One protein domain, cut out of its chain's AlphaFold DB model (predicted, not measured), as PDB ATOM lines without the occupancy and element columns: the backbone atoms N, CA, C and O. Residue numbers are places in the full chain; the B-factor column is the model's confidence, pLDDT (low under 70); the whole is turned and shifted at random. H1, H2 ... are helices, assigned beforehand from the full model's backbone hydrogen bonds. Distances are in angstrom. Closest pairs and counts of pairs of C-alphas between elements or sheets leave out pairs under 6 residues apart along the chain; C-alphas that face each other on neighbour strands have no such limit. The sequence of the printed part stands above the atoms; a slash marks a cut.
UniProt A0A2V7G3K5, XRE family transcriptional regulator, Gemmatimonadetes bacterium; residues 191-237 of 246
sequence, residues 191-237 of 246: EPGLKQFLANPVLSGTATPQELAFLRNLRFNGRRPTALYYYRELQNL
ATOM      1  N   GLU A 191     165.861 142.838 133.859       81.94
ATOM      2  CA  GLU A 191     166.455 141.565 133.450       81.94
ATOM      3  C   GLU A 191     165.445 140.728 132.648       81.94
ATOM      4  O   GLU A 191     164.265 140.667 133.016       81.94
ATOM      5  N   PRO A 192     165.860 140.035 131.572       85.31
ATOM      6  CA  PRO A 192     164.949 139.206 130.784       85.31
ATOM      7  C   PRO A 192     164.163 138.197 131.634       85.31
ATOM      8  O   PRO A 192     162.973 137.994 131.397       85.31
ATOM      9  N   GLY A 193     164.790 137.620 132.667       88.50
ATOM     10  CA  GLY A 193     164.118 136.726 133.613       88.50
ATOM     11  C   GLY A 193     163.052 137.419 134.464       88.50
ATOM     12  O   GLY A 193     162.011 136.821 134.724       88.50
ATOM     13  N   LEU A 194     163.257 138.688 134.835       88.69
ATOM     14  CA  LEU A 194     162.257 139.479 135.556       88.69
ATOM     15  C   LEU A 194     161.059 139.778 134.652       88.69
ATOM     16  O   LEU A 194     159.917 139.652 135.080       88.69
ATOM     17  N   LYS A 195     161.304 140.114 133.380       89.31
ATOM     18  CA  LYS A 195     160.229 140.303 132.392       89.31
ATOM     19  C   LYS A 195     159.397 139.033 132.212       89.31
ATOM     20  O   LYS A 195     158.174 139.110 132.207       89.31
ATOM     21  N   GLN A 196     160.050 137.873 132.106       90.62
ATOM     22  CA  GLN A 196     159.372 136.575 132.006       90.62
ATOM     23  C   GLN A 196     158.558 136.241 133.262       90.62
ATOM     24  O   GLN A 196     157.455 135.717 133.146       90.62
ATOM     25  N   PHE A 197     159.080 136.560 134.450       92.62
ATOM     26  CA  PHE A 197     158.358 136.402 135.711       92.62
ATOM     27  C   PHE A 197     157.094 137.271 135.751       92.62
ATOM     28  O   PHE A 197     156.014 136.748 135.995       92.62
ATOM     29  N   LEU A 198     157.213 138.567 135.437       88.94
ATOM     30  CA  LEU A 198     156.088 139.510 135.436       88.94
ATOM     31  C   LEU A 198     155.020 139.178 134.384       88.94
ATOM     32  O   LEU A 198     153.848 139.484 134.582       88.94
ATOM     33  N   ALA A 199     155.420 138.571 133.264       90.69
ATOM     34  CA  ALA A 199     154.510 138.144 132.206       90.69
ATOM     35  C   ALA A 199     153.766 136.834 132.528       90.69
ATOM     36  O   ALA A 199     152.882 136.455 131.764       90.69
ATOM     37  N   ASN A 200     154.118 136.132 133.615       90.69
ATOM     38  CA  ASN A 200     153.517 134.856 133.990       90.69
ATOM     39  C   ASN A 200     152.627 135.003 135.243       90.69
ATOM     40  O   ASN A 200     153.143 134.964 136.365       90.69
ATOM     41  N   PRO A 201     151.290 135.074 135.084       86.81
ATOM     42  CA  PRO A 201     150.355 135.224 136.199       86.81
ATOM     43  C   PRO A 201     150.446 134.113 137.250       86.81
ATOM     44  O   PRO A 201     150.141 134.355 138.413       86.81
ATOM     45  N   VAL A 202     150.899 132.911 136.877       88.56
ATOM     46  CA  VAL A 202     151.072 131.793 137.822       88.56
ATOM     47  C   VAL A 202     152.205 132.072 138.810       88.56
ATOM     48  O   VAL A 202     152.134 131.664 139.966       88.56
ATOM     49  N   LEU A 203     153.248 132.784 138.374       85.12
ATOM     50  CA  LEU A 203     154.419 133.081 139.201       85.12
ATOM     51  C   LEU A 203     154.280 134.416 139.940       85.12
ATOM     52  O   LEU A 203     154.654 134.504 141.106       85.12
ATOM     53  N   SER A 204     153.749 135.449 139.283       87.25
ATOM     54  CA  SER A 204     153.711 136.813 139.826       87.25
ATOM     55  C   SER A 204     152.332 137.275 140.293       87.25
ATOM     56  O   SER A 204     152.231 138.355 140.870       87.25
ATOM     57  N   GLY A 205     151.265 136.503 140.061       82.44
ATOM     58  CA  GLY A 205     149.879 136.956 140.253       82.44
ATOM     59  C   GLY A 205     149.495 137.293 141.694       82.44
ATOM     60  O   GLY A 205     148.531 138.016 141.913       82.44
ATOM     61  N   THR A 206     150.257 136.812 142.677       86.19
ATOM     62  CA  THR A 206     150.036 137.125 144.096       86.19
ATOM     63  C   THR A 206     150.990 138.190 144.633       86.19
ATOM     64  O   THR A 206     150.926 138.497 145.819       86.19
ATOM     65  N   ALA A 207     151.904 138.724 143.814       88.62
ATOM     66  CA  ALA A 207     152.942 139.651 144.258       88.62
ATOM     67  C   ALA A 207     152.379 141.051 144.548       88.62
ATOM     68  O   ALA A 207     151.667 141.637 143.733       88.62
ATOM     69  N   THR A 208     152.741 141.612 145.699       89.94
ATOM     70  CA  THR A 208     152.376 142.977 146.090       89.94
ATOM     71  C   THR A 208     153.279 144.013 145.405       89.94
ATOM     72  O   THR A 208     154.406 143.700 145.011       89.94
ATOM     73  N   PRO A 209     152.852 145.286 145.294       88.19
ATOM     74  CA  PRO A 209     153.685 146.342 144.714       88.19
ATOM     75  C   PRO A 209     155.042 146.527 145.412       88.19
ATOM     76  O   PRO A 209     156.029 146.831 144.745       88.19
ATOM     77  N   GLN A 210     155.103 146.320 146.733       85.94
ATOM     78  CA  GLN A 210     156.339 146.428 147.516       85.94
ATOM     79  C   GLN A 210     157.308 145.280 147.207       85.94
ATOM     80  O   GLN A 210     158.486 145.525 146.948       85.94
ATOM     81  N   GLU A 211     156.814 144.042 147.138       89.94
ATOM     82  CA  GLU A 211     157.621 142.878 146.745       89.94
ATOM     83  C   GLU A 211     158.130 143.018 145.301       89.94
ATOM     84  O   GLU A 211     159.293 142.749 145.011       89.94
ATOM     85  N   LEU A 212     157.292 143.516 144.386       88.94
ATOM     86  CA  LEU A 212     157.701 143.780 143.006       88.94
ATOM     87  C   LEU A 212     158.759 144.886 142.905       88.94
ATOM     88  O   LEU A 212     159.648 144.800 142.056       88.94
ATOM     89  N   ALA A 213     158.680 145.917 143.750       87.19
ATOM     90  CA  ALA A 213     159.702 146.957 143.826       87.19
ATOM     91  C   ALA A 213     161.041 146.388 144.321       87.19
ATOM     92  O   ALA A 213     162.075 146.672 143.719       87.19
ATOM     93  N   PHE A 214     161.023 145.522 145.340       89.06
ATOM     94  CA  PHE A 214     162.219 144.811 145.797       89.06
ATOM     95  C   PHE A 214     162.850 143.977 144.671       89.06
ATOM     96  O   PHE A 214     164.031 144.142 144.373       89.06
ATOM     97  N   LEU A 215     162.057 143.146 143.981       89.69
ATOM     98  CA  LEU A 215     162.558 142.279 142.903       89.69
ATOM     99  C   LEU A 215     163.135 143.071 141.717       89.69
ATOM    100  O   LEU A 215     164.070 142.601 141.069       89.69
ATOM    101  N   ARG A 216     162.611 144.272 141.434       87.12
ATOM    102  CA  ARG A 216     163.136 145.182 140.395       87.12
ATOM    103  C   ARG A 216     164.488 145.797 140.751       87.12
ATOM    104  O   ARG A 216     165.241 146.131 139.842       87.12
ATOM    105  N   ASN A 217     164.792 145.924 142.040       87.62
ATOM    106  CA  ASN A 217     166.030 146.532 142.524       87.62
ATOM    107  C   ASN A 217     167.183 145.528 142.675       87.62
ATOM    108  O   ASN A 217     168.307 145.932 142.973       87.62
ATOM    109  N   LEU A 218     166.938 144.232 142.453       86.75
ATOM    110  CA  LEU A 218     167.988 143.215 142.456       86.75
ATOM    111  C   LEU A 218     168.976 143.460 141.305       86.75
ATOM    112  O   LEU A 218     168.586 143.570 140.141       86.75
ATOM    113  N   ARG A 219     170.271 143.530 141.629       82.75
ATOM    114  CA  ARG A 219     171.362 143.715 140.658       82.75
ATOM    115  C   ARG A 219     172.185 142.432 140.546       82.75
ATOM    116  O   ARG A 219     172.551 141.836 141.559       82.75
ATOM    117  N   PHE A 220     172.508 142.022 139.321       82.38
ATOM    118  CA  PHE A 220     173.251 140.790 139.045       82.38
ATOM    119  C   PHE A 220     174.529 141.095 138.264       82.38
ATOM    120  O   PHE A 220     174.487 141.592 137.143       82.38
ATOM    121  N   ASN A 221     175.680 140.741 138.835       75.62
ATOM    122  CA  ASN A 221     176.976 140.906 138.177       75.62
ATOM    123  C   ASN A 221     177.366 139.598 137.479       75.62
ATOM    124  O   ASN A 221     177.717 138.615 138.130       75.62
ATOM    125  N   GLY A 222     177.262 139.561 136.148       72.88
ATOM    126  CA  GLY A 222     177.701 138.424 135.325       72.88
ATOM    127  C   GLY A 222     176.823 137.163 135.390       72.88
ATOM    128  O   GLY A 222     177.106 136.192 134.693       72.88
ATOM    129  N   ARG A 223     175.742 137.161 136.181       80.69
ATOM    130  CA  ARG A 223     174.736 136.086 136.227       80.69
ATOM    131  C   ARG A 223     173.433 136.571 135.604       80.69
ATOM    132  O   ARG A 223     173.050 137.712 135.811       80.69
ATOM    133  N   ARG A 224     172.742 135.694 134.870       82.62
ATOM    134  CA  ARG A 224     171.434 135.990 134.266       82.62
ATOM    135  C   ARG A 224     170.342 135.188 134.977       82.62
ATOM    136  O   ARG A 224     170.209 133.996 134.694       82.62
ATOM    137  N   PRO A 225     169.606 135.784 135.927       88.25
ATOM    138  CA  PRO A 225     168.557 135.080 136.662       88.25
ATOM    139  C   PRO A 225     167.399 134.693 135.735       88.25
ATOM    140  O   PRO A 225     167.029 135.436 134.825       88.25
ATOM    141  N   THR A 226     166.803 133.528 135.981       92.19
ATOM    142  CA  THR A 226     165.605 133.046 135.273       92.19
ATOM    143  C   THR A 226     164.329 133.503 135.982       92.19
ATOM    144  O   THR A 226     164.378 133.940 137.128       92.19
ATOM    145  N   ALA A 227     163.158 133.354 135.354       90.69
ATOM    146  CA  ALA A 227     161.878 133.656 136.010       90.69
ATOM    147  C   ALA A 227     161.669 132.883 137.331       90.69
ATOM    148  O   ALA A 227     161.111 133.419 138.287       90.69
ATOM    149  N   LEU A 228     162.165 131.642 137.410       91.88
ATOM    150  CA  LEU A 228     162.088 130.815 138.618       91.88
ATOM    151  C   LEU A 228     162.929 131.361 139.773       91.88
ATOM    152  O   LEU A 228     162.567 131.160 140.929       91.88
ATOM    153  N   TYR A 229     164.032 132.053 139.474       93.06
ATOM    154  CA  TYR A 229     164.821 132.729 140.499       93.06
ATOM    155  C   TYR A 229     163.973 133.797 141.202       93.06
ATOM    156  O   TYR A 229     163.828 133.758 142.418       93.06
ATOM    157  N   TYR A 230     163.314 134.670 140.433       91.44
ATOM    158  CA  TYR A 230     162.435 135.713 140.977       91.44
ATOM    159  C   TYR A 230     161.244 135.146 141.752       91.44
ATOM    160  O   TYR A 230     160.874 135.692 142.787       91.44
ATOM    161  N   TYR A 231     160.676 134.027 141.295       92.25
ATOM    162  CA  TYR A 231     159.627 133.336 142.040       92.25
ATOM    163  C   TYR A 231     160.124 132.824 143.400       92.25
ATOM    164  O   TYR A 231     159.430 132.989 144.397       92.25
ATOM    165  N   ARG A 232     161.328 132.243 143.464       92.19
ATOM    166  CA  ARG A 232     161.916 131.787 144.734       92.19
ATOM    167  C   ARG A 232     162.208 132.944 145.677       92.19
ATOM    168  O   ARG A 232     161.874 132.839 146.846       92.19
ATOM    169  N   GLU A 233     162.753 134.046 145.173       91.38
ATOM    170  CA  GLU A 233     162.974 135.237 146.002       91.38
ATOM    171  C   GLU A 233     161.656 135.804 146.543       91.38
ATOM    172  O   GLU A 233     161.582 136.158 147.715       91.38
ATOM    173  N   LEU A 234     160.584 135.808 145.741       91.06
ATOM    174  CA  LEU A 234     159.253 136.182 146.228       91.06
ATOM    175  C   LEU A 234     158.781 135.271 147.373       91.06
ATOM    176  O   LEU A 234     158.213 135.766 148.342       91.06
ATOM    177  N   GLN A 235     159.007 133.957 147.277       89.50
ATOM    178  CA  GLN A 235     158.671 133.032 148.366       89.50
ATOM    179  C   GLN A 235     159.544 133.279 149.601       89.50
ATOM    180  O   GLN A 235     159.019 133.313 150.707       89.50
ATOM    181  N   ASN A 236     160.842 133.534 149.419       90.19
ATOM    182  CA  ASN A 236     161.764 133.818 150.519       90.19
ATOM    183  C   ASN A 236     161.362 135.077 151.300       90.19
ATOM    184  O   ASN A 236     161.468 135.090 152.522       90.19
ATOM    185  N   LEU A 237     160.871 136.121 150.618       86.19
ATOM    186  CA  LEU A 237     160.362 137.338 151.269       86.19
ATOM    187  C   LEU A 237     159.163 137.072 152.183       86.19
ATOM    188  O   LEU A 237     158.926 137.822 153.125       86.19
TER     189      LEU A 237
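Overview. This is residues 191 to 237 of the 246 residues of the protein "XRE family transcriptional regulator" of Gemmatimonadetes bacterium (UniProt A0A2V7G3K5). The longest helix, H4, lies slantwise over two shorter helices, H1 and H3, which run opposite ways with a gap between them. The very short H2 sits by the end of H1, while the link from H3 to H4 makes a wide loop that reaches out at Asn 221 and Gly 222. The printed part has 47 residues with four named helices, H1 to H4 in chain order, and no named strand: all helix. It is compact, with a radius of gyration of the C-alphas of 9.8 A, yet elongated, spanning 29 by 18 by 15 A.

Arrangement. Start at H4, residues 227 to 237. It touches H1, residues 192 to 198, at a steep tilt of 58 degrees, the same way; their closest C-alphas, of Phe 197 and Ala 227, are 4.5 A apart. H4 also touches H3, residues 209 to 216, at a steep tilt of 52 degrees, opposite ways; look at the C-alphas of Leu 215 and Tyr 230, the closest, 6.8 A apart. H1 and H3 are close but not clearly touching: their closest C-alphas, of Leu 194 and Arg 216, are 7.5 A apart, at a shallow tilt of 12 degrees, opposite ways. H2, residues 201 to 204, only just touches H1, only at the corner, with 3 pairs of C-alphas within 8 A; the closest are those of Leu 198 and Ser 204, 5.7 A apart. In H1, H3 and H4 every O i to N i+4 pair is within hydrogen-bond range; H2 is too short for such a pair.

Along the chain. Find C-alpha 227 at (161.878, 133.656, 136.010); from there H4 runs 15.8 A to C-alpha 237 at (160.362, 137.338, 151.269). H1 begins at C-alpha 192, (164.949, 139.206, 130.784), and measures 10.0 A; H2 measures 5.2 A and H3 10.5 A.

Size, cuts and confidence. The C-alphas farthest apart, of Thr 206 and Gly 222, are 29.1 A apart. The printed part has no cut, and no link is long. The mean pLDDT of the printed part is 87.7, and no printed residue is under 70.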